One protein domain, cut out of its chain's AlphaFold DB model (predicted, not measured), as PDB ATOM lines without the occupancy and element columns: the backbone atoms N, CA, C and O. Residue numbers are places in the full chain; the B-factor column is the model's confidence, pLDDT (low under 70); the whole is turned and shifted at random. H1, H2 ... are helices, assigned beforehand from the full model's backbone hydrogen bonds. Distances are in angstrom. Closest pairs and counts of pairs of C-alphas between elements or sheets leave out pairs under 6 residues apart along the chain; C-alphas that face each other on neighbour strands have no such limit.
ATOM      1  N   ALA A   2      77.251  94.035  -4.663       86.31
ATOM      2  CA  ALA A   2      76.823  95.350  -5.176       86.31
ATOM      3  C   ALA A   2      76.603  95.396  -6.705       86.31
ATOM      4  O   ALA A   2      75.556  95.846  -7.163       86.31
ATOM      5  N   LEU A   3      77.530  94.838  -7.496       88.00
ATOM      6  CA  LEU A   3      77.405  94.770  -8.962       88.00
ATOM      7  C   LEU A   3      76.168  93.987  -9.428       88.00
ATOM      8  O   LEU A   3      75.526  94.360 -10.405       88.00
ATOM      9  N   TYR A   4      75.808  92.925  -8.707       84.56
ATOM     10  CA  TYR A   4      74.655  92.087  -9.029       84.56
ATOM     11  C   TYR A   4      73.330  92.817  -8.768       84.56
ATOM     12  O   TYR A   4      72.414  92.767  -9.585       84.56
ATOM     13  N   ILE A   5      73.256  93.572  -7.669       87.50
ATOM     14  CA  ILE A   5      72.095  94.414  -7.354       87.50
ATOM     15  C   ILE A   5      71.934  95.516  -8.407       87.50
ATOM     16  O   ILE A   5      70.830  95.729  -8.908       87.50
ATOM     17  N   ILE A   6      73.031  96.177  -8.791       91.00
ATOM     18  CA  ILE A   6      73.022  97.186  -9.859       91.00
ATOM     19  C   ILE A   6      72.531  96.565 -11.170       91.00
ATOM     20  O   ILE A   6      71.681  97.146 -11.840       91.00
ATOM     21  N   TYR A   7      73.009  95.369 -11.514       88.19
ATOM     22  CA  TYR A   7      72.566  94.650 -12.704       88.19
ATOM     23  C   TYR A   7      71.050  94.391 -12.698       88.19
ATOM     24  O   TYR A   7      70.372  94.731 -13.670       88.19
ATOM     25  N   ILE A   8      70.493  93.886 -11.590       88.44
ATOM     26  CA  ILE A   8      69.041  93.671 -11.443       88.44
ATOM     27  C   ILE A   8      68.270  94.990 -11.588       88.44
ATOM     28  O   ILE A   8      67.274  95.048 -12.313       88.44
ATOM     29  N   LEU A   9      68.736  96.066 -10.947       89.44
ATOM     30  CA  LEU A   9      68.099  97.383 -11.034       89.44
ATOM     31  C   LEU A   9      68.087  97.921 -12.469       89.44
ATOM     32  O   LEU A   9      67.060  98.410 -12.939       89.44
ATOM     33  N   VAL A  10      69.203  97.799 -13.190       90.00
ATOM     34  CA  VAL A  10      69.299  98.220 -14.594       90.00
ATOM     35  C   VAL A  10      68.330  97.426 -15.470       90.00
ATOM     36  O   VAL A  10      67.666  98.013 -16.330       90.00
ATOM     37  N   LEU A  11      68.196  96.114 -15.247       87.75
ATOM     38  CA  LEU A  11      67.224  95.287 -15.965       87.75
ATOM     39  C   LEU A  11      65.784  95.724 -15.699       87.75
ATOM     40  O   LEU A  11      65.011  95.875 -16.650       87.75
ATOM     41  N   GLU A  12      65.433  95.987 -14.442       86.88
ATOM     42  CA  GLU A  12      64.103  96.479 -14.078       86.88
ATOM     43  C   GLU A  12      63.794  97.831 -14.723       86.88
ATOM     44  O   GLU A  12      62.752  97.997 -15.363       86.88
ATOM     45  N   LEU A  13      64.723  98.787 -14.658       88.31
ATOM     46  CA  LEU A  13      64.559 100.097 -15.291       88.31
ATOM     47  C   LEU A  13      64.428  99.983 -16.815       88.31
ATOM     48  O   LEU A  13      63.581 100.647 -17.422       88.31
ATOM     49  N   ARG A  14      65.211  99.103 -17.447       88.06
ATOM     50  CA  ARG A  14      65.117  98.816 -18.885       88.06
ATOM     51  C   ARG A  14      63.755  98.221 -19.246       88.06
ATOM     52  O   ARG A  14      63.166  98.605 -20.265       88.06
ATOM     53  N   LEU A  15      63.235  97.308 -18.429       84.31
ATOM     54  CA  LEU A  15      61.914  96.715 -18.622       84.31
ATOM     55  C   LEU A  15      60.813  97.772 -18.472       84.31
ATOM     56  O   LEU A  15      59.927  97.853 -19.325       84.31
ATOM     57  N   MET A  16      60.894  98.626 -17.449       86.00
ATOM     58  CA  MET A  16      59.935  99.710 -17.241       86.00
ATOM     59  C   MET A  16      59.928 100.685 -18.421       86.00
ATOM     60  O   MET A  16      58.871 100.938 -18.999       86.00
ATOM     61  N   LYS A  17      61.108 101.145 -18.851       86.06
ATOM     62  CA  LYS A  17      61.267 102.082 -19.969       86.06
ATOM     63  C   LYS A  17      60.763 101.519 -21.303       86.06
ATOM     64  O   LYS A  17      60.182 102.249 -22.098       86.06
ATOM     65  N   SER A  18      60.992 100.231 -21.569       81.81
ATOM     66  CA  SER A  18      60.631  99.602 -22.852       81.81
ATOM     67  C   SER A  18      59.191  99.077 -22.905       81.81
ATOM     68  O   SER A  18      58.533  99.180 -23.942       81.81
ATOM     69  N   ALA A  19      58.693  98.499 -21.809       85.25
ATOM     70  CA  ALA A  19      57.382  97.859 -21.745       85.25
ATOM     71  C   ALA A  19      56.364  98.701 -20.968       85.25
ATOM     72  O   ALA A  19      55.322  99.054 -21.520       85.25
ATOM     73  N   CYS A  20      56.635  99.040 -19.703       86.44
ATOM     74  CA  CYS A  20      55.640  99.674 -18.828       86.44
ATOM     75  C   CYS A  20      55.201 101.060 -19.322       86.44
ATOM     76  O   CYS A  20      54.018 101.377 -19.215       86.44
ATOM     77  N   VAL A  21      56.107 101.819 -19.943       88.25
ATOM     78  CA  VAL A  21      55.829 103.118 -20.584       88.25
ATOM     79  C   VAL A  21      54.755 103.042 -21.679       88.25
ATOM     80  O   VAL A  21      53.986 103.985 -21.865       88.25
ATOM     81  N   ASN A  22      54.680 101.908 -22.378       87.88
ATOM     82  CA  ASN A  22      53.733 101.662 -23.467       87.88
ATOM     83  C   ASN A  22      52.544 100.786 -23.015       87.88
ATOM     84  O   ASN A  22      51.672 100.454 -23.808       87.88
ATOM     85  N   CYS A  23      52.490 100.358 -21.754       88.38
ATOM     86  CA  CYS A  23      51.435  99.471 -21.266       88.38
ATOM     87  C   CYS A  23      50.155 100.255 -20.930       88.38
ATOM     88  O   CYS A  23      50.214 101.393 -20.464       88.38
ATOM     89  N   TYR A  24      48.984  99.623 -21.063       88.56
ATOM     90  CA  TYR A  24      47.689 100.185 -20.655       88.56
ATOM     91  C   TYR A  24      47.671 100.687 -19.201       88.56
ATOM     92  O   TYR A  24      46.996 101.665 -18.884       88.56
ATOM     93  N   TYR A  25      48.424 100.034 -18.310       87.06
ATOM     94  CA  TYR A  25      48.511 100.403 -16.895       87.06
ATOM     95  C   TYR A  25      49.502 101.541 -16.607       87.06
ATOM     96  O   TYR A  25      49.782 101.799 -15.440       87.06
ATOM     97  N   TYR A  26      50.044 102.233 -17.612       88.62
ATOM     98  CA  TYR A  26      50.868 103.418 -17.373       88.62
ATOM     99  C   TYR A  26      50.093 104.461 -16.546       88.62
ATOM    100  O   TYR A  26      48.985 104.860 -16.908       88.62
ATOM    101  N   GLY A  27      50.660 104.878 -15.410       87.50
ATOM    102  CA  GLY A  27      50.008 105.795 -14.464       87.50
ATOM    103  C   GLY A  27      49.001 105.135 -13.516       87.50
ATOM    104  O   GLY A  27      48.456 105.808 -12.641       87.50
ATOM    105  N   ARG A  28      48.770 103.823 -13.652       89.25
ATOM    106  CA  ARG A  28      47.831 103.023 -12.852       89.25
ATOM    107  C   ARG A  28      48.555 101.880 -12.134       89.25
ATOM    108  O   ARG A  28      49.656 101.478 -12.506       89.25
ATOM    109  N   TYR A  29      47.909 101.314 -11.120       87.81
ATOM    110  CA  TYR A  29      48.416 100.126 -10.440       87.81
ATOM    111  C   TYR A  29      48.146  98.877 -11.287       87.81
ATOM    112  O   TYR A  29      47.005  98.574 -11.633       87.81
ATOM    113  N   CYS A  30      49.215  98.168 -11.652       88.38
ATOM    114  CA  CYS A  30      49.129  96.788 -12.128       88.38
ATOM    115  C   CYS A  30      49.382  95.828 -10.956       88.38
ATOM    116  O   CYS A  30      49.806  96.271  -9.891       88.38
ATOM    117  N   ALA A  31      49.206  94.519 -11.164       85.12
ATOM    118  CA  ALA A  31      49.464  93.497 -10.137       85.12
ATOM    119  C   ALA A  31      50.883  93.561  -9.529       85.12
ATOM    120  O   ALA A  31      51.095  93.100  -8.417       85.12
ATOM    121  N   PHE A  32      51.840  94.158 -10.246       84.50
ATOM    122  CA  PHE A  32      53.225  94.337  -9.804       84.50
ATOM    123  C   PHE A  32      53.564  95.790  -9.427       84.50
ATOM    124  O   PHE A  32      54.732  96.114  -9.245       84.50
ATOM    125  N   GLY A  33      52.599  96.717  -9.439       87.31
ATOM    126  CA  GLY A  33      52.812  98.149  -9.163       87.31
ATOM    127  C   GLY A  33      53.635  98.931 -10.206       87.31
ATOM    128  O   GLY A  33      53.592 100.161 -10.234       87.31
ATOM    129  N   LYS A  34      54.321  98.245 -11.131       86.69
ATOM    130  CA  LYS A  34      55.256  98.835 -12.109       86.69
ATOM    131  C   LYS A  34      54.652  99.914 -13.012       86.69
ATOM    132  O   LYS A  34      55.366 100.812 -13.439       86.69
ATOM    133  N   GLY A  35      53.350  99.855 -13.298       86.56
ATOM    134  CA  GLY A  35      52.665 100.864 -14.117       86.56
ATOM    135  C   GLY A  35      52.685 102.269 -13.501       86.56
ATOM    136  O   GLY A  35      52.884 103.254 -14.215       86.56
ATOM    137  N   LYS A  36      52.557 102.359 -12.171       89.38
ATOM    138  CA  LYS A  36      52.612 103.623 -11.428       89.38
ATOM    139  C   LYS A  36      54.052 104.111 -11.293       89.38
ATOM    140  O   LYS A  36      54.329 105.265 -11.606       89.38
ATOM    141  N   ILE A  37      54.972 103.216 -10.934       89.75
ATOM    142  CA  ILE A  37      56.407 103.526 -10.812       89.75
ATOM    143  C   ILE A  37      56.956 104.048 -12.146       89.75
ATOM    144  O   ILE A  37      57.593 105.096 -12.200       89.75
ATOM    145  N   SER A  38      56.620 103.380 -13.251       89.81
ATOM    146  CA  SER A  38      57.047 103.796 -14.587       89.81
ATOM    147  C   SER A  38      56.553 105.190 -14.973       89.81
ATOM    148  O   SER A  38      57.225 105.838 -15.765       89.81
ATOM    149  N   SER A  39      55.406 105.643 -14.453       90.19
ATOM    150  CA  SER A  39      54.883 106.986 -14.742       90.19
ATOM    151  C   SER A  39      55.566 108.105 -13.966       90.19
ATOM    152  O   SER A  39      55.477 109.258 -14.371       90.19
ATOM    153  N   LEU A  40      56.237 107.763 -12.864       90.12
ATOM    154  CA  LEU A  40      57.050 108.699 -12.092       90.12
ATOM    155  C   LEU A  40      58.446 108.848 -12.709       90.12
ATOM    156  O   LEU A  40      59.000 109.939 -12.717       90.12
ATOM    157  N   LEU A  41      59.002 107.752 -13.237       89.12
ATOM    158  CA  LEU A  41      60.378 107.712 -13.746       89.12
ATOM    159  C   LEU A  41      60.513 108.079 -15.229       89.12
ATOM    160  O   LEU A  41      61.561 108.559 -15.653       89.12
ATOM    161  N   PHE A  42      59.488 107.824 -16.041       91.25
ATOM    162  CA  PHE A  42      59.557 107.977 -17.493       91.25
ATOM    163  C   PHE A  42      58.311 108.672 -18.029       91.25
ATOM    164  O   PHE A  42      57.249 108.593 -17.425       91.25
ATOM    165  N   LYS A  43      58.431 109.325 -19.191       88.88
ATOM    166  CA  LYS A  43      57.289 109.899 -19.919       88.88
ATOM    167  C   LYS A  43      56.477 108.798 -20.598       88.88
ATOM    168  O   LYS A  43      57.032 107.768 -20.972       88.88
ATOM    169  N   ARG A  44      55.181 109.046 -20.801       87.62
ATOM    170  CA  ARG A  44      54.262 108.109 -21.458       87.62
ATOM    171  C   ARG A  44      54.664 107.896 -22.914       87.62
ATOM    172  O   ARG A  44      54.931 108.863 -23.620       87.62
ATOM    173  N   GLY A  45      54.671 106.641 -23.346       85.81
ATOM    174  CA  GLY A  45      54.878 106.268 -24.740       85.81
ATOM    175  C   GLY A  45      53.575 105.861 -25.418       85.81
ATOM    176  O   GLY A  45      52.479 106.029 -24.878       85.81
ATOM    177  N   ASP A  46      53.702 105.281 -26.607       84.25
ATOM    178  CA  ASP A  46      52.563 104.872 -27.421       84.25
ATOM    179  C   ASP A  46      52.077 103.475 -27.045       84.25
ATOM    180  O   ASP A  46      52.765 102.469 -27.248       84.25
ATOM    181  N   THR A  47      50.826 103.383 -26.604       79.81
ATOM    182  CA  THR A  47      50.191 102.104 -26.255       79.81
ATOM    183  C   THR A  47      50.116 101.130 -27.430       79.81
ATOM    184  O   THR A  47      50.291  99.925 -27.252       79.81
ATOM    185  N   HIS A  48      49.958 101.635 -28.656       77.88
ATOM    186  CA  HIS A  48      49.966 100.810 -29.868       77.88
ATOM    187  C   HIS A  48      51.329 100.164 -30.160       77.88
ATOM    188  O   HIS A  48      51.380  99.105 -30.794       77.88
ATOM    189  N   ARG A  49      52.444 100.746 -29.689       78.69
ATOM    190  CA  ARG A  49      53.780 100.149 -29.869       78.69
ATOM    191  C   ARG A  49      53.999  98.933 -28.975       78.69
ATOM    192  O   ARG A  49      54.804  98.076 -29.331       78.69
ATOM    193  N   PHE A  50      53.265  98.809 -27.867       80.12
ATOM    194  CA  PHE A  50      53.401  97.675 -26.952       80.12
ATOM    195  C   PHE A  50      53.107  96.340 -27.641       80.12
ATOM    196  O   PHE A  50      53.881  95.394 -27.518       80.12
ATOM    197  N   ASN A  51      52.032  96.288 -28.431       75.44
ATOM    198  CA  ASN A  51      51.619  95.080 -29.149       75.44
ATOM    199  C   ASN A  51      52.533  94.742 -30.330       75.44
ATOM    200  O   ASN A  51      52.634  93.583 -30.719       75.44
ATOM    201  N   LYS A  52      53.180  95.754 -30.919       74.94
ATOM    202  CA  LYS A  52      54.102  95.585 -32.051       74.94
ATOM    203  C   LYS A  52      55.506  95.163 -31.613       74.94
ATOM    204  O   LYS A  52      56.296  94.727 -32.449       74.94
ATOM    205  N   ARG A  53      55.835  95.286 -30.322       73.06
ATOM    206  CA  ARG A  53      57.134  94.870 -29.793       73.06
ATOM    207  C   ARG A  53      57.252  93.350 -29.858       73.06
ATOM    208  O   ARG A  53      56.508  92.638 -29.195       73.06
ATOM    209  N   LYS A  54      58.238  92.848 -30.598       68.88
ATOM    210  CA  LYS A  54      58.634  91.440 -30.524       68.88
ATOM    211  C   LYS A  54      59.583  91.272 -29.347       68.88
ATOM    212  O   LYS A  54      60.585  91.977 -29.260       68.88
ATOM    213  N   ILE A  55      59.250  90.366 -28.436       74.06
ATOM    214  CA  ILE A  55      60.194  89.951 -27.404       74.06
ATOM    215  C   ILE A  55      61.226  89.048 -28.088       74.06
ATOM    216  O   ILE A  55      60.866  88.045 -28.700       74.06
ATOM    217  N   CYS A  56      62.497  89.432 -28.016       71.44
ATOM    218  CA  CYS A  56      63.610  88.652 -28.556       71.44
ATOM    219  C   CYS A  56      64.386  87.958 -27.432       71.44
ATOM    220  O   CYS A  56      64.311  88.355 -26.272       71.44
ATOM    221  N   TRP A  57      65.222  86.981 -27.792       67.69
ATOM    222  CA  TRP A  57      66.138  86.299 -26.867       67.69
ATOM    223  C   TRP A  57      67.003  87.265 -26.044       67.69
ATOM    224  O   TRP A  57      67.218  87.035 -24.862       67.69
ATOM    225  N   LYS A  58      67.400  88.408 -26.619       71.12
ATOM    226  CA  LYS A  58      68.134  89.484 -25.922       71.12
ATOM    227  C   LYS A  58      67.392  90.099 -24.727       71.12
ATOM    228  O   LYS A  58      68.025  90.743 -23.893       71.12
ATOM    229  N   ASP A  59      66.072  89.945 -24.667       73.69
ATOM    230  CA  ASP A  59      65.246  90.403 -23.550       73.69
ATOM    231  C   ASP A  59      64.970  89.275 -22.539       73.69
ATOM    232  O   ASP A  59      64.748  89.572 -21.371       73.69
ATOM    233  N   LEU A  60      65.022  88.001 -22.957       74.75
ATOM    234  CA  LEU A  60      64.822  86.836 -22.079       74.75
ATOM    235  C   LEU A  60      66.102  86.410 -21.359       74.75
ATOM    236  O   LEU A  60      66.069  86.118 -20.169       74.75
ATOM    237  N   VAL A  61      67.227  86.355 -22.077       78.69
ATOM    238  CA  VAL A  61      68.516  85.879 -21.546       78.69
ATOM    239  C   VAL A  61      68.921  86.611 -20.261       78.69
ATOM    240  O   VAL A  61      69.283  85.935 -19.297       78.69
ATOM    241  N   PRO A  62      68.812  87.952 -20.174       78.88
ATOM    242  CA  PRO A  62      69.169  88.658 -18.951       78.88
ATOM    243  C   PRO A  62      68.279  88.302 -17.757       78.88
ATOM    244  O   PRO A  62      68.784  88.249 -16.642       78.88
ATOM    245  N   ASP A  63      66.990  88.029 -17.990       79.44
ATOM    246  CA  ASP A  63      66.022  87.636 -16.954       79.44
ATOM    247  C   ASP A  63      66.337  86.229 -16.421       79.44
ATOM    248  O   ASP A  63      66.345  86.001 -15.215       79.44
ATOM    249  N   PHE A  64      66.709  85.294 -17.305       83.12
ATOM    250  CA  PHE A  64      67.152  83.957 -16.897       83.12
ATOM    251  C   PHE A  64      68.446  83.983 -16.084       83.12
ATOM    252  O   PHE A  64      68.574  83.227 -15.121       83.12
ATOM    253  N   LEU A  65      69.389  84.863 -16.434       84.62
ATOM    254  CA  LEU A  65      70.656  85.005 -15.713       84.62
ATOM    255  C   LEU A  65      70.454  85.403 -14.244       84.62
ATOM    256  O   LEU A  65      71.211  84.943 -13.395       84.62
ATOM    257  N   VAL A  66      69.409  86.176 -13.923       86.31
ATOM    258  CA  VAL A  66      69.075  86.552 -12.534       86.31
ATOM    259  C   VAL A  66      68.707  85.331 -11.677       86.31
ATOM    260  O   VAL A  66      68.921  85.329 -10.471       86.31
ATOM    261  N   THR A  67      68.194  84.258 -12.273       85.44
ATOM    262  CA  THR A  67      67.901  83.018 -11.533       85.44
ATOM    263  C   THR A  67      69.046  82.012 -11.642       85.44
ATOM    264  O   THR A  67      69.387  81.353 -10.665       85.44
ATOM    265  N   LEU A  68      69.669  81.898 -12.818       88.06
ATOM    266  CA  LEU A  68      70.727  80.917 -13.077       88.06
ATOM    267  C   LEU A  68      72.003  81.198 -12.283       88.06
ATOM    268  O   LEU A  68      72.598  80.263 -11.758       88.06
ATOM    269  N   VAL A  69      72.418  82.463 -12.159       89.69
ATOM    270  CA  VAL A  69      73.631  82.832 -11.411       89.69
ATOM    271  C   VAL A  69      73.558  82.389  -9.940       89.69
ATOM    272  O   VAL A  69      74.451  81.648  -9.516       89.69
ATOM    273  N   PRO A  70      72.527  82.761  -9.150       87.69
ATOM    274  CA  PRO A  70      72.429  82.306  -7.765       87.69
ATOM    275  C   PRO A  70      72.210  80.794  -7.656       87.69
ATOM    276  O   PRO A  70      72.724  80.190  -6.719       87.69
ATOM    277  N   LEU A  71      71.528  80.165  -8.621       90.38
ATOM    278  CA  LEU A  71      71.349  78.714  -8.641       90.38
ATOM    279  C   LEU A  71      72.687  77.973  -8.792       90.38
ATOM    280  O   LEU A  71      72.994  77.102  -7.985       90.38
ATOM    281  N   ILE A  72      73.502  78.342  -9.785       92.19
ATOM    282  CA  ILE A  72      74.815  77.720 -10.023       92.19
ATOM    283  C   ILE A  72      75.741  77.979  -8.836       92.19
ATOM    284  O   ILE A  72      76.381  77.054  -8.348       92.19
ATOM    285  N   THR A  73      75.771  79.217  -8.336       90.75
ATOM    286  CA  THR A  73      76.590  79.574  -7.168       90.75
ATOM    287  C   THR A  73      76.194  78.749  -5.945       90.75
ATOM    288  O   THR A  73      77.065  78.231  -5.253       90.75
ATOM    289  N   GLY A  74      74.891  78.571  -5.704       90.44
ATOM    290  CA  GLY A  74      74.383  77.754  -4.604       90.44
ATOM    291  C   GLY A  74      74.740  76.273  -4.739       90.44
ATOM    292  O   GLY A  74      75.139  75.654  -3.759       90.44
ATOM    293  N   ILE A  75      74.665  75.714  -5.952       91.38
ATOM    294  CA  ILE A  75      75.060  74.320  -6.215       91.38
ATOM    295  C   ILE A  75      76.565  74.125  -5.992       91.38
ATOM    296  O   ILE A  75      76.960  73.163  -5.344       91.38
ATOM    297  N   VAL A  76      77.406  75.034  -6.496       93.25
ATOM    298  CA  VAL A  76      78.865  74.957  -6.306       93.25
ATOM    299  C   VAL A  76      79.226  75.045  -4.824       93.25
ATOM    300  O   VAL A  76      80.040  74.256  -4.356       93.25
ATOM    301  N   LEU A  77      78.589  75.953  -4.075       92.19
ATOM    302  CA  LEU A  77      78.792  76.068  -2.629       92.19
ATOM    303  C   LEU A  77      78.404  74.782  -1.893       92.19
ATOM    304  O   LEU A  77      79.184  74.331  -1.070       92.19
ATOM    305  N   LEU A  78      77.279  74.151  -2.247       92.19
ATOM    306  CA  LEU A  78      76.850  72.875  -1.654       92.19
ATOM    307  C   LEU A  78      77.820  71.713  -1.902       92.19
ATOM    308  O   LEU A  78      77.872  70.792  -1.090       92.19
ATOM    309  N   ILE A  79      78.542  71.724  -3.028       92.62
ATOM    310  CA  ILE A  79      79.545  70.697  -3.357       92.62
ATOM    311  C   ILE A  79      80.836  70.918  -2.558       92.62
ATOM    312  O   ILE A  79      81.490  69.946  -2.194       92.62
ATOM    313  N   LEU A  80      81.208  72.178  -2.312       92.25
ATOM    314  CA  LEU A  80      82.415  72.531  -1.559       92.25
ATOM    315  C   LEU A  80      82.213  72.360  -0.049       92.25
ATOM    316  O   LEU A  80      83.044  71.742   0.604       92.25
ATOM    317  N   ASP A  81      81.100  72.873   0.473       90.75
ATOM    318  CA  ASP A  81      80.722  72.810   1.881       90.75
ATOM    319  C   ASP A  81      79.215  72.573   1.990       90.75
ATOM    320  O   ASP A  81      78.384  73.437   1.686       90.75
ATOM    321  N   PHE A  82      78.850  71.362   2.409       91.19
ATOM    322  CA  PHE A  82      77.451  70.982   2.502       91.19
ATOM    323  C   PHE A  82      76.797  71.595   3.743       91.19
ATOM    324  O   PHE A  82      77.129  71.249   4.876       91.19
ATOM    325  N   ASP A  83      75.801  72.447   3.511       93.56
ATOM    326  CA  ASP A  83      75.003  73.082   4.553       93.56
ATOM    327  C   ASP A  83      73.500  72.915   4.277       93.56
ATOM    328  O   ASP A  83      73.000  73.158   3.171       93.56
ATOM    329  N   TRP A  84      72.756  72.502   5.306       93.19
ATOM    330  CA  TRP A  84      71.318  72.237   5.209       93.19
ATOM    331  C   TRP A  84      70.489  73.494   4.914       93.19
ATOM    332  O   TRP A  84      69.470  73.416   4.223       93.19
ATOM    333  N   LEU A  85      70.913  74.655   5.414       92.00
ATOM    334  CA  LEU A  85      70.222  75.928   5.218       92.00
ATOM    335  C   LEU A  85      70.443  76.446   3.789       92.00
ATOM    336  O   LEU A  85      69.514  76.961   3.155       92.00
ATOM    337  N   LEU A  86      71.639  76.230   3.241       90.44
ATOM    338  CA  LEU A  86      71.979  76.509   1.847       90.44
ATOM    339  C   LEU A  86      71.189  75.599   0.895       90.44
ATOM    340  O   LEU A  86      70.599  76.089  -0.071       90.44
ATOM    341  N   LEU A  87      71.058  74.307   1.220       91.25
ATOM    342  CA  LEU A  87      70.227  73.366   0.464       91.25
ATOM    343  C   LEU A  87      68.756  73.800   0.440       91.25
ATOM    344  O   LEU A  87      68.153  73.892  -0.633       91.25
ATOM    345  N   ALA A  88      68.188  74.120   1.606       93.62
ATOM    346  CA  ALA A  88      66.813  74.601   1.712       93.62
ATOM    347  C   ALA A  88      66.592  75.885   0.890       93.62
ATOM    348  O   ALA A  88      65.584  76.011   0.193       93.62
ATOM    349  N   SER A  89      67.561  76.805   0.910       92.00
ATOM    350  CA  SER A  89      67.516  78.055   0.142       92.00
ATOM    351  C   SER A  89      67.536  77.816  -1.371       92.00
ATOM    352  O   SER A  89      66.764  78.437  -2.103       92.00
ATOM    353  N   VAL A  90      68.372  76.891  -1.855       91.88
ATOM    354  CA  VAL A  90      68.442  76.517  -3.278       91.88
ATOM    355  C   VAL A  90      67.140  75.858  -3.739       91.88
ATOM    356  O   VAL A  90      66.601  76.229  -4.783       91.88
ATOM    357  N   ILE A  91      66.580  74.939  -2.944       91.69
ATOM    358  CA  ILE A  91      65.286  74.304  -3.239       91.69
ATOM    359  C   ILE A  91      64.175  75.359  -3.295       91.69
ATOM    360  O   ILE A  91      63.404  75.399  -4.259       91.69
ATOM    361  N   ALA A  92      64.117  76.252  -2.304       91.75
ATOM    362  CA  ALA A  92      63.148  77.340  -2.277       91.75
ATOM    363  C   ALA A  92      63.274  78.240  -3.517       91.75
ATOM    364  O   ALA A  92      62.263  78.581  -4.132       91.75
ATOM    365  N   LEU A  93      64.501  78.571  -3.936       90.44
ATOM    366  CA  LEU A  93      64.759  79.360  -5.141       90.44
ATOM    367  C   LEU A  93      64.212  78.672  -6.396       90.44
ATOM    368  O   LEU A  93      63.528  79.322  -7.187       90.44
ATOM    369  N   VAL A  94      64.444  77.367  -6.566       89.38
ATOM    370  CA  VAL A  94      63.922  76.599  -7.712       89.38
ATOM    371  C   VAL A  94      62.394  76.602  -7.728       89.38
ATOM    372  O   VAL A  94      61.790  76.891  -8.766       89.38
ATOM    373  N   VAL A  95      61.756  76.327  -6.587       90.25
ATOM    374  CA  VAL A  95      60.289  76.290  -6.469       90.25
ATOM    375  C   VAL A  95      59.682  77.660  -6.768       90.25
ATOM    376  O   VAL A  95      58.723  77.760  -7.538       90.25
ATOM    377  N   LEU A  96      60.252  78.728  -6.208       87.31
ATOM    378  CA  LEU A  96      59.772  80.092  -6.418       87.31
ATOM    379  C   LEU A  96      59.991  80.561  -7.857       87.31
ATOM    380  O   LEU A  96      59.079  81.146  -8.442       87.31
ATOM    381  N   ALA A  97      61.153  80.287  -8.452       84.44
ATOM    382  CA  ALA A  97      61.474  80.721  -9.808       84.44
ATOM    383  C   ALA A  97      60.630  80.020 -10.882       84.44
ATOM    384  O   ALA A  97      60.319  80.626 -11.909       84.44
ATOM    385  N   SER A  98      60.233  78.769 -10.635       83.25
ATOM    386  CA  SER A  98      59.443  77.955 -11.559       83.25
ATOM    387  C   SER A  98      57.945  77.998 -11.229       83.25
ATOM    388  O   SER A  98      57.204  78.834 -11.757       83.25
ATOM    389  N   ALA A  99      57.488  77.107 -10.351       79.69
ATOM    390  CA  ALA A  99      56.086  76.884 -10.028       79.69
ATOM    391  C   ALA A  99      55.448  78.103  -9.358       79.69
ATOM    392  O   ALA A  99      54.344  78.493  -9.736       79.69
ATOM    393  N   GLY A 100      56.155  78.748  -8.426       81.00
ATOM    394  CA  GLY A 100      55.671  79.945  -7.740       81.00
ATOM    395  C   GLY A 100      55.410  81.084  -8.721       81.00
ATOM    396  O   GLY A 100      54.281  81.561  -8.856       81.00
ATOM    397  N   ASN A 101      56.432  81.477  -9.481       81.38
ATOM    398  CA  ASN A 101      56.325  82.557 -10.456       81.38
ATOM    399  C   ASN A 101      55.321  82.217 -11.572       81.38
ATOM    400  O   ASN A 101      54.534  83.073 -11.974       81.38
ATOM    401  N   GLY A 102      55.285  80.963 -12.035       79.31
ATOM    402  CA  GLY A 102      54.317  80.482 -13.022       79.31
ATOM    403  C   GLY A 102      52.871  80.554 -12.525       79.31
ATOM    404  O   GLY A 102      52.006  81.087 -13.224       79.31
ATOM    405  N   PHE A 103      52.605  80.082 -11.306       80.06
ATOM    406  CA  PHE A 103      51.282  80.120 -10.685       80.06
ATOM    407  C   PHE A 103      50.820  81.557 -10.439       80.06
ATOM    408  O   PHE A 103      49.729  81.934 -10.873       80.06
ATOM    409  N   VAL A 104      51.664  82.394  -9.826       83.69
ATOM    410  CA  VAL A 104      51.346  83.800  -9.542       83.69
ATOM    411  C   VAL A 104      51.113  84.571 -10.840       83.69
ATOM    412  O   VAL A 104      50.096  85.255 -10.988       83.69
ATOM    413  N   ARG A 105      52.000  84.425 -11.834       80.12
ATOM    414  CA  ARG A 105      51.827  85.094 -13.127       80.12
ATOM    415  C   ARG A 105      50.576  84.605 -13.843       80.12
ATOM    416  O   ARG A 105      49.840  85.440 -14.355       80.12
ATOM    417  N   ARG A 106      50.282  83.304 -13.873       77.19
ATOM    418  CA  ARG A 106      49.127  82.765 -14.609       77.19
ATOM    419  C   ARG A 106      47.796  83.073 -13.926       77.19
ATOM    420  O   ARG A 106      46.895  83.584 -14.590       77.19
ATOM    421  N   ASN A 107      47.671  82.771 -12.636       77.50
ATOM    422  CA  ASN A 107      46.392  82.781 -11.926       77.50
ATOM    423  C   ASN A 107      46.061  84.125 -11.274       77.50
ATOM    424  O   ASN A 107      44.887  84.490 -11.248       77.50
ATOM    425  N   LEU A 108      47.064  84.871 -10.799       79.75
ATOM    426  CA  LEU A 108      46.847  86.118 -10.055       79.75
ATOM    427  C   LEU A 108      47.102  87.363 -10.910       79.75
ATOM    428  O   LEU A 108      46.289  88.280 -10.914       79.75
ATOM    429  N   ALA A 109      48.189  87.406 -11.684       83.75
ATOM    430  CA  ALA A 109      48.535  88.607 -12.447       83.75
ATOM    431  C   ALA A 109      47.908  88.632 -13.855       83.75
ATOM    432  O   ALA A 109      47.104  89.507 -14.185       83.75
ATOM    433  N   CYS A 110      48.252  87.671 -14.717       81.25
ATOM    434  CA  CYS A 110      47.869  87.670 -16.132       81.25
ATOM    435  C   CYS A 110      46.396  87.314 -16.367       81.25
ATOM    436  O   CYS A 110      45.856  87.688 -17.410       81.25
ATOM    437  N   LYS A 111      45.725  86.620 -15.438       80.62
ATOM    438  CA  LYS A 111      44.283  86.322 -15.531       80.62
ATOM    439  C   LYS A 111      43.429  87.596 -15.522       80.62
ATOM    440  O   LYS A 111      42.490  87.700 -16.304       80.62
ATOM    441  N   PHE A 112      43.798  88.580 -14.703       83.44
ATOM    442  CA  PHE A 112      43.057  89.837 -14.531       83.44
ATOM    443  C   PHE A 112      43.668  91.027 -15.291       83.44
ATOM    444  O   PHE A 112      43.162  92.149 -15.233       83.44
ATOM    445  N   CYS A 113      44.751  90.803 -16.036       85.94
ATOM    446  CA  CYS A 113      45.445  91.855 -16.764       85.94
ATOM    447  C   CYS A 113      44.657  92.316 -18.004       85.94
ATOM    448  O   CYS A 113      44.495  91.564 -18.965       85.94
ATOM    449  N   ARG A 114      44.236  93.590 -18.042       84.44
ATOM    450  CA  ARG A 114      43.573  94.192 -19.218       84.44
ATOM    451  C   ARG A 114      44.480  94.255 -20.448       84.44
ATOM    452  O   ARG A 114      43.995  94.054 -21.557       84.44
ATOM    453  N   GLN A 115      45.790  94.452 -20.263       83.94
ATOM    454  CA  GLN A 115      46.753  94.459 -21.370       83.94
ATOM    455  C   GLN A 115      46.771  93.117 -22.114       83.94
ATOM    456  O   GLN A 115      46.921  93.102 -23.327       83.94
ATOM    457  N   ARG A 116      46.537  91.991 -21.423       82.50
ATOM    458  CA  ARG A 116      46.451  90.674 -22.071       82.50
ATOM    459  C   ARG A 116      45.341  90.620 -23.123       82.50
ATOM    460  O   ARG A 116      45.574  90.073 -24.191       82.50
ATOM    461  N   LYS A 117      44.177  91.225 -22.845       80.94
ATOM    462  CA  LYS A 117      43.047  91.293 -23.789       80.94
ATOM    463  C   LYS A 117      43.336  92.201 -24.987       80.94
ATOM    464  O   LYS A 117      42.857  91.934 -26.078       80.94
ATOM    465  N   LEU A 118      44.113  93.265 -24.776       80.19
ATOM    466  CA  LEU A 118      44.513  94.203 -25.831       80.19
ATOM    467  C   LEU A 118      45.663  93.664 -26.693       80.19
ATOM    468  O   LEU A 118      45.845  94.126 -27.812       80.19
ATOM    469  N   GLY A 119      46.436  92.713 -26.171       78.44
ATOM    470  CA  GLY A 119      47.618  92.143 -26.803       78.44
ATOM    471  C   GLY A 119      48.802  92.143 -25.838       78.44
ATOM    472  O   GLY A 119      49.211  93.177 -25.306       78.44
ATOM    473  N   CYS A 120      49.373  90.961 -25.604       81.62
ATOM    474  CA  CYS A 120      50.607  90.815 -24.844       81.62
ATOM    475  C   CYS A 120      51.650  90.097 -25.705       81.62
ATOM    476  O   CYS A 120      51.414  88.956 -26.110       81.62
ATOM    477  N   PRO A 121      52.815  90.712 -25.966       75.00
ATOM    478  CA  PRO A 121      53.838  90.087 -26.792       75.00
ATOM    479  C   PRO A 121      54.449  88.842 -26.128       75.00
ATOM    480  O   PRO A 121      54.915  87.949 -26.828       75.00
ATOM    481  N   ALA A 122      54.377  88.725 -24.796       75.19
ATOM    482  CA  ALA A 122      54.759  87.501 -24.091       75.19
ATOM    483  C   ALA A 122      53.776  86.353 -24.362       75.19
ATOM    484  O   ALA A 122      54.206  85.242 -24.644       75.19
ATOM    485  N   ASP A 123      52.467  86.620 -24.354       73.25
ATOM    486  CA  ASP A 123      51.446  85.606 -24.657       73.25
ATOM    487  C   ASP A 123      51.600  85.099 -26.101       73.25
ATOM    488  O   ASP A 123      51.568  83.897 -26.344       73.25
ATOM    489  N   GLN A 124      51.897  85.997 -27.048       70.38
ATOM    490  CA  GLN A 124      52.197  85.621 -28.433       70.38
ATOM    491  C   GLN A 124      53.437  84.725 -28.559       70.38
ATOM    492  O   GLN A 124      53.435  83.831 -29.401       70.38
ATOM    493  N   LEU A 125      54.479  84.939 -27.749       69.31
ATOM    494  CA  LEU A 125      55.693  84.118 -27.771       69.31
ATOM    495  C   LEU A 125      55.400  82.672 -27.337       69.31
ATOM    496  O   LEU A 125      55.827  81.733 -28.000       69.31
ATOM    497  N   PHE A 126      54.627  82.495 -26.261       66.38
ATOM    498  CA  PHE A 126      54.306  81.168 -25.724       66.38
ATOM    499  C   PHE A 126      53.223  80.434 -26.528       66.38
ATOM    500  O   PHE A 126      53.261  79.211 -26.617       66.38
TER     501      PHE A 126
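This is residues 2 to 126 of the 131 residues of an uncharacterized protein of Candidatus Woesearchaeota archaeon (UniProt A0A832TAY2). A long helical hairpin of H4 and H5 opens like a narrow V from its free turn at residues 79 to 85, with H1 running roughly alongside H4 and a loose head of short helices, H2, H3, H6 and H7, at the hairpin's open end. H2 packs across the last part of H1, and the long link of residues 19 to 33 lies in the head. The printed part has 125 residues with seven named helices, H1 to H7 in chain order, and no named strand; its class is all helix. The whole is only just loose, close to compact, with a radius of gyration of the C-alphas of 17.0 A, and it is elongated, spanning 52 by 31 by 25 A.

H1, residues 2 to 18, begins at C-alpha 2 (76.823, 95.350, -5.176) and is 24.3 A long. After it come H2, residues 34 to 41, and H3, residues 47 to 52. H4, residues 57 to 80, begins at C-alpha 57 (66.138, 86.299, -26.867), is 33.1 A long and has a kink of 36 degrees near residue 64. H5, residues 84 to 109, the longest helix by residues, is also 33.1 A long and has a kink of 34 degrees near residue 96. H6 holds residues 114 to 118. H7, residues 121 to 126, ends at C-alpha 126 (54.306, 81.168, -25.724).

H1 touches H2 with residues 16 to 17 alone, about perpendicular at 85 degrees; their closest C-alphas, of Met 16 and Ser 38, are 5.7 A apart. H1 and H4 only just touch, with 3 pairs of C-alphas within 8 A, the closest those of Ile 8 and Val 66 at 7.2 A. These two run opposite ways at a shallow tilt of 23 degrees. H4 and H5 form a helical hairpin and run opposite ways at a shallow tilt of 24 degrees. H4 touches H5 with residues 67 to 78 alone, and H5 touches H4 with residues 86 to 97 alone; their closest C-alphas, of Gly 74 and Val 90, are 6.2 A apart. H1 and H5 are apart. H3 and H7 only just touch, with 3 pairs of C-alphas within 8 A, the closest those of Asn 51 and Pro 121 at 6.0 A. H6 is close to H3 but not clearly touching, the closest C-alphas being those of Asn 51 and Leu 118, 7.9 A apart. Each O i to N i+4 pair is within hydrogen-bond range in H1, H2, H6 and H7, against 16 of 20 in H4, 19 of 22 in H5 and 0 of 2 in H3, where 2 of 3 O i to N i+3 pairs are.

The two C-alphas farthest apart, those of His 48 and Asp 81, are 52.3 A apart. The printed part has no cut. The link from H1 to H2, 15 residues, is long; the other links are tight. The mean pLDDT of the printed part is 84.7, and residues 54, 57, 125 and 126 are under 70.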